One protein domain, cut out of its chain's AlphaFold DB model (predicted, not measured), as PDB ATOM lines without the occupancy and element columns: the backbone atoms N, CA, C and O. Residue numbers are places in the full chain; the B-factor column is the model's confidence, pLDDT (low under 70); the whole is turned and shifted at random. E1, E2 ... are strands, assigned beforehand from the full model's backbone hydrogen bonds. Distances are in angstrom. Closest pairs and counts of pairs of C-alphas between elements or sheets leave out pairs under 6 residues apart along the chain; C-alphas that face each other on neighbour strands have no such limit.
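What this domain is: This is residues 123 to 174 of the 499 residues of the protein "Mannosyl-glycoprotein endo-beta-N-acetylglucosamidase" of Lactobacillus reuteri (UniProt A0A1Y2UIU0). Two antiparallel hairpins of strands, a longer curved one of E3 and E4 and a shorter one of E1 and E2, stand one over the other with their strands crossed, only partly face to face. The link of residues 137 to 144 joins the two hairpins at one end, the loop of residues 152 to 161 folds back toward the shorter hairpin at the other, and residues 169 to 172 turn back from E4 into the space between them. The printed part has 52 residues with four named strands, in the order E1, E2, E3, E4, and no named helix; the two sheets, E1 - E2 and E3 - E4, are each antiparallel. The class is all strand, though 24 of the 52 residues are in named strands. The whole is compact and rounded, with a radius of gyration of the C-alphas of 9.8 A and spans of 26 by 21 by 20 A.

How they stand to each other: E3, residues 145 to 151, and E4, residues 162 to 168, form a hairpin, with 152 degrees between their directions. N 146 and O 167 are 2.9 A apart and N 165 and O 148 are 2.9 A apart, both within hydrogen-bond range. Residues 167 to 168 of E4 also pair antiparallel with residues 171 to 172, a stretch too short to be a named strand. The other hairpin is E1, residues 125 to 129, with E2, residues 132 to 136, at 145 degrees between their directions. N 127 and O 134 are 2.9 A apart and N 134 and O 127 are 2.8 A apart, within hydrogen-bond range. Between the hairpins, the closest C-alphas of E1 and E3 are those of Gly 125 and Pro 151, 7.5 A apart. E2 and E4 are near each other, with 5 pairs of C-alphas within 10 A. E1 and E4 are apart; E2 and E3 are only just apart, at 8.2 A.

Where its parts are: From first to last C-alpha, E3 measures 17.5 A and E4 18.0 A. E3 begins at C-alpha 145, (153.339, 224.713, 219.329), and E4 ends at C-alpha 168, (155.254, 224.439, 215.604); these two C-alphas face each other at 4.2 A. E1 measures 12.3 A, beginning at C-alpha 125, (154.076, 211.075, 208.461), and E2 measures 12.7 A.

The domain as a whole: The C-alphas farthest apart are those of Gly 144 and Thr 160, 26.1 A. The printed part runs from 123 to 174 with no cut. The link E1 to E2 is tight, those from E2 to E3 and from E3 to E4 are short, and no link is long. The mean pLDDT of the printed part is 92.3, and no printed residue is under 70.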
ATOM      1  N   LYS A 123     149.415 213.695 202.171       91.62
ATOM      2  CA  LYS A 123     150.648 213.679 202.969       91.62
ATOM      3  C   LYS A 123     150.378 213.023 204.323       91.62
ATOM      4  O   LYS A 123     149.401 213.363 204.987       91.62
ATOM      5  N   ASP A 124     151.251 212.115 204.742       91.00
ATOM      6  CA  ASP A 124     151.136 211.404 206.015       91.00
ATOM      7  C   ASP A 124     152.533 211.031 206.539       91.00
ATOM      8  O   ASP A 124     153.415 210.653 205.760       91.00
ATOM      9  N   GLY A 125     152.752 211.178 207.846       92.50
ATOM     10  CA  GLY A 125     154.076 211.075 208.461       92.50
ATOM     11  C   GLY A 125     154.953 212.315 208.230       92.50
ATOM     12  O   GLY A 125     154.458 213.407 207.947       92.50
ATOM     13  N   TRP A 126     156.273 212.159 208.370       95.06
ATOM     14  CA  TRP A 126     157.232 213.250 208.160       95.06
ATOM     15  C   TRP A 126     157.517 213.489 206.675       95.06
ATOM     16  O   TRP A 126     158.028 212.610 205.977       95.06
ATOM     17  N   VAL A 127     157.281 214.718 206.218       93.75
ATOM     18  CA  VAL A 127     157.644 215.194 204.877       93.75
ATOM     19  C   VAL A 127     158.661 216.329 205.006       93.75
ATOM     20  O   VAL A 127     158.541 217.177 205.891       93.75
ATOM     21  N   LYS A 128     159.699 216.337 204.161       92.94
ATOM     22  CA  LYS A 128     160.718 217.395 204.162       92.94
ATOM     23  C   LYS A 128     160.264 218.546 203.270       92.94
ATOM     24  O   LYS A 128     160.337 218.445 202.048       92.94
ATOM     25  N   GLU A 129     159.805 219.622 203.893       93.56
ATOM     26  CA  GLU A 129     159.390 220.856 203.228       93.56
ATOM     27  C   GLU A 129     160.535 221.888 203.238       93.56
ATOM     28  O   GLU A 129     161.559 221.705 203.899       93.56
ATOM     29  N   GLU A 130     160.341 223.020 202.554       91.75
ATOM     30  CA  GLU A 130     161.278 224.160 202.528       91.75
ATOM     31  C   GLU A 130     161.675 224.651 203.936       91.75
ATOM     32  O   GLU A 130     162.821 225.025 204.172       91.75
ATOM     33  N   LYS A 131     160.737 224.602 204.893       88.44
ATOM     34  CA  LYS A 131     160.931 225.050 206.284       88.44
ATOM     35  C   LYS A 131     161.477 223.966 207.223       88.44
ATOM     36  O   LYS A 131     161.580 224.211 208.421       88.44
ATOM     37  N   GLY A 132     161.808 222.779 206.706       91.81
ATOM     38  CA  GLY A 132     162.235 221.620 207.493       91.81
ATOM     39  C   GLY A 132     161.224 220.472 207.483       91.81
ATOM     40  O   GLY A 132     160.291 220.430 206.676       91.81
ATOM     41  N   TRP A 133     161.423 219.497 208.372       95.56
ATOM     42  CA  TRP A 133     160.520 218.351 208.489       95.56
ATOM     43  C   TRP A 133     159.175 218.773 209.084       95.56
ATOM     44  O   TRP A 133     159.119 219.363 210.160       95.56
ATOM     45  N   THR A 134     158.094 218.445 208.383       96.44
ATOM     46  CA  THR A 134     156.711 218.726 208.780       96.44
ATOM     47  C   THR A 134     155.965 217.413 208.971       96.44
ATOM     48  O   THR A 134     156.009 216.553 208.088       96.44
ATOM     49  N   TYR A 135     155.305 217.235 210.115       95.38
ATOM     50  CA  TYR A 135     154.512 216.041 210.395       95.38
ATOM     51  C   TYR A 135     153.065 216.222 209.939       95.38
ATOM     52  O   TYR A 135     152.366 217.127 210.400       95.38
ATOM     53  N   TYR A 136     152.617 215.327 209.064       94.88
ATOM     54  CA  TYR A 136     151.246 215.262 208.581       94.88
ATOM     55  C   TYR A 136     150.505 214.048 209.152       94.88
ATOM     56  O   TYR A 136     151.084 212.996 209.421       94.88
ATOM     57  N   THR A 137     149.193 214.186 209.305       92.88
ATOM     58  CA  THR A 137     148.253 213.097 209.586       92.88
ATOM     59  C   THR A 137     147.039 213.281 208.686       92.88
ATOM     60  O   THR A 137     146.344 214.298 208.782       92.88
ATOM     61  N   ASN A 138     146.802 212.332 207.776       91.06
ATOM     62  CA  ASN A 138     145.742 212.397 206.758       91.06
ATOM     63  C   ASN A 138     145.681 213.758 206.018       91.06
ATOM     64  O   ASN A 138     144.612 214.338 205.838       91.06
ATOM     65  N   GLY A 139     146.836 214.301 205.620       90.62
ATOM     66  CA  GLY A 139     146.955 215.563 204.874       90.62
ATOM     67  C   GLY A 139     146.895 216.839 205.718       90.62
ATOM     68  O   GLY A 139     147.108 217.924 205.183       90.62
ATOM     69  N   THR A 140     146.658 216.732 207.028       91.75
ATOM     70  CA  THR A 140     146.587 217.872 207.965       91.75
ATOM     71  C   THR A 140     147.799 217.915 208.898       91.75
ATOM     72  O   THR A 140     148.412 216.878 209.144       91.75
ATOM     73  N   THR A 141     148.163 219.090 209.419       94.38
ATOM     74  CA  THR A 141     149.199 219.242 210.461       94.38
ATOM     75  C   THR A 141     148.576 219.619 211.808       94.38
ATOM     76  O   THR A 141     147.441 220.099 211.870       94.38
ATOM     77  N   SER A 142     149.310 219.415 212.906       90.75
ATOM     78  CA  SER A 142     148.946 219.968 214.217       90.75
ATOM     79  C   SER A 142     148.997 221.500 214.194       90.75
ATOM     80  O   SER A 142     149.846 222.084 213.528       90.75
ATOM     81  N   THR A 143     148.109 222.173 214.929       93.56
ATOM     82  CA  THR A 143     148.090 223.643 215.033       93.56
ATOM     83  C   THR A 143     148.819 224.137 216.281       93.56
ATOM     84  O   THR A 143     148.730 223.536 217.351       93.56
ATOM     85  N   GLY A 144     149.527 225.264 216.159       94.38
ATOM     86  CA  GLY A 144     150.305 225.849 217.256       94.38
ATOM     87  C   GLY A 144     151.533 225.024 217.660       94.38
ATOM     88  O   GLY A 144     151.962 224.119 216.944       94.38
ATOM     89  N   ARG A 145     152.127 225.364 218.809       96.56
ATOM     90  CA  ARG A 145     153.339 224.713 219.329       96.56
ATOM     91  C   ARG A 145     152.985 223.532 220.238       96.56
ATOM     92  O   ARG A 145     152.182 223.687 221.155       96.56
ATOM     93  N   ALA A 146     153.598 222.374 220.002       96.00
ATOM     94  CA  ALA A 146     153.336 221.140 220.741       96.00
ATOM     95  C   ALA A 146     154.596 220.273 220.880       96.00
ATOM     96  O   ALA A 146     155.302 220.037 219.900       96.00
ATOM     97  N   TYR A 147     154.842 219.743 222.082       97.00
ATOM     98  CA  TYR A 147     155.799 218.656 222.307       97.00
ATOM     99  C   TYR A 147     155.052 217.321 222.206       97.00
ATOM    100  O   TYR A 147     154.076 217.108 222.926       97.00
ATOM    101  N   SER A 148     155.416 216.461 221.255       95.38
ATOM    102  CA  SER A 148     154.602 215.299 220.863       95.38
ATOM    103  C   SER A 148     155.440 214.067 220.540       95.38
ATOM    104  O   SER A 148     156.529 214.175 219.984       95.38
ATOM    105  N   TYR A 149     154.908 212.891 220.877       96.50
ATOM    106  CA  TYR A 149     155.531 211.601 220.592       96.50
ATOM    107  C   TYR A 149     155.180 211.152 219.169       96.50
ATOM    108  O   TYR A 149     154.055 210.725 218.908       96.50
ATOM    109  N   LEU A 150     156.129 211.290 218.243       95.12
ATOM    110  CA  LEU A 150     155.949 211.072 216.804       95.12
ATOM    111  C   LEU A 150     156.973 210.039 216.290       95.12
ATOM    112  O   LEU A 150     158.007 209.848 216.933       95.12
ATOM    113  N   PRO A 151     156.729 209.368 215.147       94.75
ATOM    114  CA  PRO A 151     157.699 208.471 214.514       94.75
ATOM    115  C   PRO A 151     159.089 209.101 214.372       94.75
ATOM    116  O   PRO A 151     159.210 210.306 214.170       94.75
ATOM    117  N   THR A 152     160.147 208.300 214.454       94.56
ATOM    118  CA  THR A 152     161.526 208.812 214.404       94.56
ATOM    119  C   THR A 152     161.851 209.419 213.034       94.56
ATOM    120  O   THR A 152     161.669 208.768 212.002       94.56
ATOM    121  N   ILE A 153     162.367 210.652 213.021       92.00
ATOM    122  CA  ILE A 153     162.858 211.318 211.806       92.00
ATOM    123  C   ILE A 153     164.108 210.586 211.292       92.00
ATOM    124  O   ILE A 153     165.035 210.295 212.044       92.00
ATOM    125  N   THR A 154     164.151 210.313 209.989       86.25
ATOM    126  CA  THR A 154     165.333 209.796 209.278       86.25
ATOM    127  C   THR A 154     165.549 210.598 208.000       86.25
ATOM    128  O   THR A 154     164.679 211.369 207.600       86.25
ATOM    129  N   ALA A 155     166.665 210.374 207.297       80.69
ATOM    130  CA  ALA A 155     166.933 211.002 205.997       80.69
ATOM    131  C   ALA A 155     165.784 210.843 204.972       80.69
ATOM    132  O   ALA A 155     165.609 211.707 204.116       80.69
ATOM    133  N   ASN A 156     164.974 209.782 205.104       80.38
ATOM    134  CA  ASN A 156     163.861 209.445 204.213       80.38
ATOM    135  C   ASN A 156     162.470 209.710 204.838       80.38
ATOM    136  O   ASN A 156     161.469 209.223 204.314       80.38
ATOM    137  N   GLY A 157     162.387 210.398 205.986       73.38
ATOM    138  CA  GLY A 157     161.123 210.699 206.685       73.38
ATOM    139  C   GLY A 157     160.426 209.492 207.328       73.38
ATOM    140  O   GLY A 157     159.321 209.614 207.853       73.38
ATOM    141  N   LYS A 158     161.052 208.310 207.292       74.56
ATOM    142  CA  LYS A 158     160.500 207.053 207.814       74.56
ATOM    143  C   LYS A 158     161.544 206.355 208.675       74.56
ATOM    144  O   LYS A 158     162.550 205.865 208.160       74.56
ATOM    145  N   GLY A 159     161.314 206.343 209.983       72.06
ATOM    146  CA  GLY A 159     162.117 205.629 210.971       72.06
ATOM    147  C   GLY A 159     161.320 204.545 211.687       72.06
ATOM    148  O   GLY A 159     160.090 204.548 211.692       72.06
ATOM    149  N   THR A 160     162.036 203.610 212.303       80.81
ATOM    150  CA  THR A 160     161.466 202.631 213.234       80.81
ATOM    151  C   THR A 160     161.354 203.235 214.630       80.81
ATOM    152  O   THR A 160     162.292 203.876 215.098       80.81
ATOM    153  N   GLY A 161     160.238 202.987 215.318       90.56
ATOM    154  CA  GLY A 161     159.974 203.562 216.641       90.56
ATOM    155  C   GLY A 161     159.652 205.060 216.599       90.56
ATOM    156  O   GLY A 161     159.604 205.674 215.531       90.56
ATOM    157  N   SER A 162     159.452 205.644 217.777       94.56
ATOM    158  CA  SER A 162     159.002 207.026 217.964       94.56
ATOM    159  C   SER A 162     159.840 207.742 219.020       94.56
ATOM    160  O   SER A 162     160.419 207.105 219.897       94.56
ATOM    161  N   ASN A 163     159.875 209.068 218.940       96.44
ATOM    162  CA  ASN A 163     160.591 209.960 219.844       96.44
ATOM    163  C   ASN A 163     159.736 211.199 220.157       96.44
ATOM    164  O   ASN A 163     158.728 211.452 219.498       96.44
ATOM    165  N   TRP A 164     160.117 211.964 221.182       97.06
ATOM    166  CA  TRP A 164     159.450 213.226 221.507       97.06
ATOM    167  C   TRP A 164     160.090 214.393 220.753       97.06
ATOM    168  O   TRP A 164     161.291 214.625 220.865       97.06
ATOM    169  N   TYR A 165     159.264 215.142 220.025       97.56
ATOM    170  CA  TYR A 165     159.675 216.257 219.176       97.56
ATOM    171  C   TYR A 165     158.905 217.524 219.534       97.56
ATOM    172  O   TYR A 165     157.689 217.471 219.745       97.56
ATOM    173  N   LEU A 166     159.586 218.673 219.566       98.19
ATOM    174  CA  LEU A 166     158.914 219.972 219.600       98.19
ATOM    175  C   LEU A 166     158.544 220.363 218.169       98.19
ATOM    176  O   LEU A 166     159.399 220.421 217.290       98.19
ATOM    177  N   THR A 167     157.264 220.631 217.943       97.50
ATOM    178  CA  THR A 167     156.724 221.071 216.654       97.50
ATOM    179  C   THR A 167     156.027 222.415 216.798       97.50
ATOM    180  O   THR A 167     155.519 222.743 217.870       97.50
ATOM    181  N   ASP A 168     155.992 223.186 215.717       97.31
ATOM    182  CA  ASP A 168     155.254 224.439 215.604       97.31
ATOM    183  C   ASP A 168     154.463 224.422 214.291       97.31
ATOM    184  O   ASP A 168     155.032 224.348 213.201       97.31
ATOM    185  N   ASN A 169     153.135 224.374 214.401       95.69
ATOM    186  CA  ASN A 169     152.196 224.150 213.297       95.69
ATOM    187  C   ASN A 169     152.505 222.882 212.456       95.69
ATOM    188  O   ASN A 169     152.248 222.824 211.250       95.69
ATOM    189  N   GLY A 170     153.086 221.868 213.111       94.69
ATOM    190  CA  GLY A 170     153.551 220.605 212.528       94.69
ATOM    191  C   GLY A 170     155.022 220.584 212.101       94.69
ATOM    192  O   GLY A 170     155.558 219.500 211.878       94.69
ATOM    193  N   VAL A 171     155.697 221.735 212.013       97.00
ATOM    194  CA  VAL A 171     157.112 221.830 211.612       97.00
ATOM    195  C   VAL A 171     158.015 221.576 212.818       97.00
ATOM    196  O   VAL A 171     157.882 222.256 213.837       97.00
ATOM    197  N   VAL A 172     158.944 220.624 212.730       97.19
ATOM    198  CA  VAL A 172     159.877 220.319 213.826       97.19
ATOM    199  C   VAL A 172     160.799 221.506 214.133       97.19
ATOM    200  O   VAL A 172     161.197 222.245 213.234       97.19
ATOM    201  N   GLN A 173     161.116 221.706 215.410       97.75
ATOM    202  CA  GLN A 173     161.964 222.790 215.906       97.75
ATOM    203  C   GLN A 173     163.350 222.268 216.320       97.75
ATOM    204  O   GLN A 173     163.490 221.116 216.723       97.75
ATOM    205  N   SER A 174     164.364 223.132 216.246       97.19
ATOM    206  CA  SER A 174     165.748 222.852 216.660       97.19
ATOM    207  C   SER A 174     166.389 224.060 217.353       97.19
ATOM    208  O   SER A 174     165.868 225.180 217.270       97.19
TER     209      SER A 174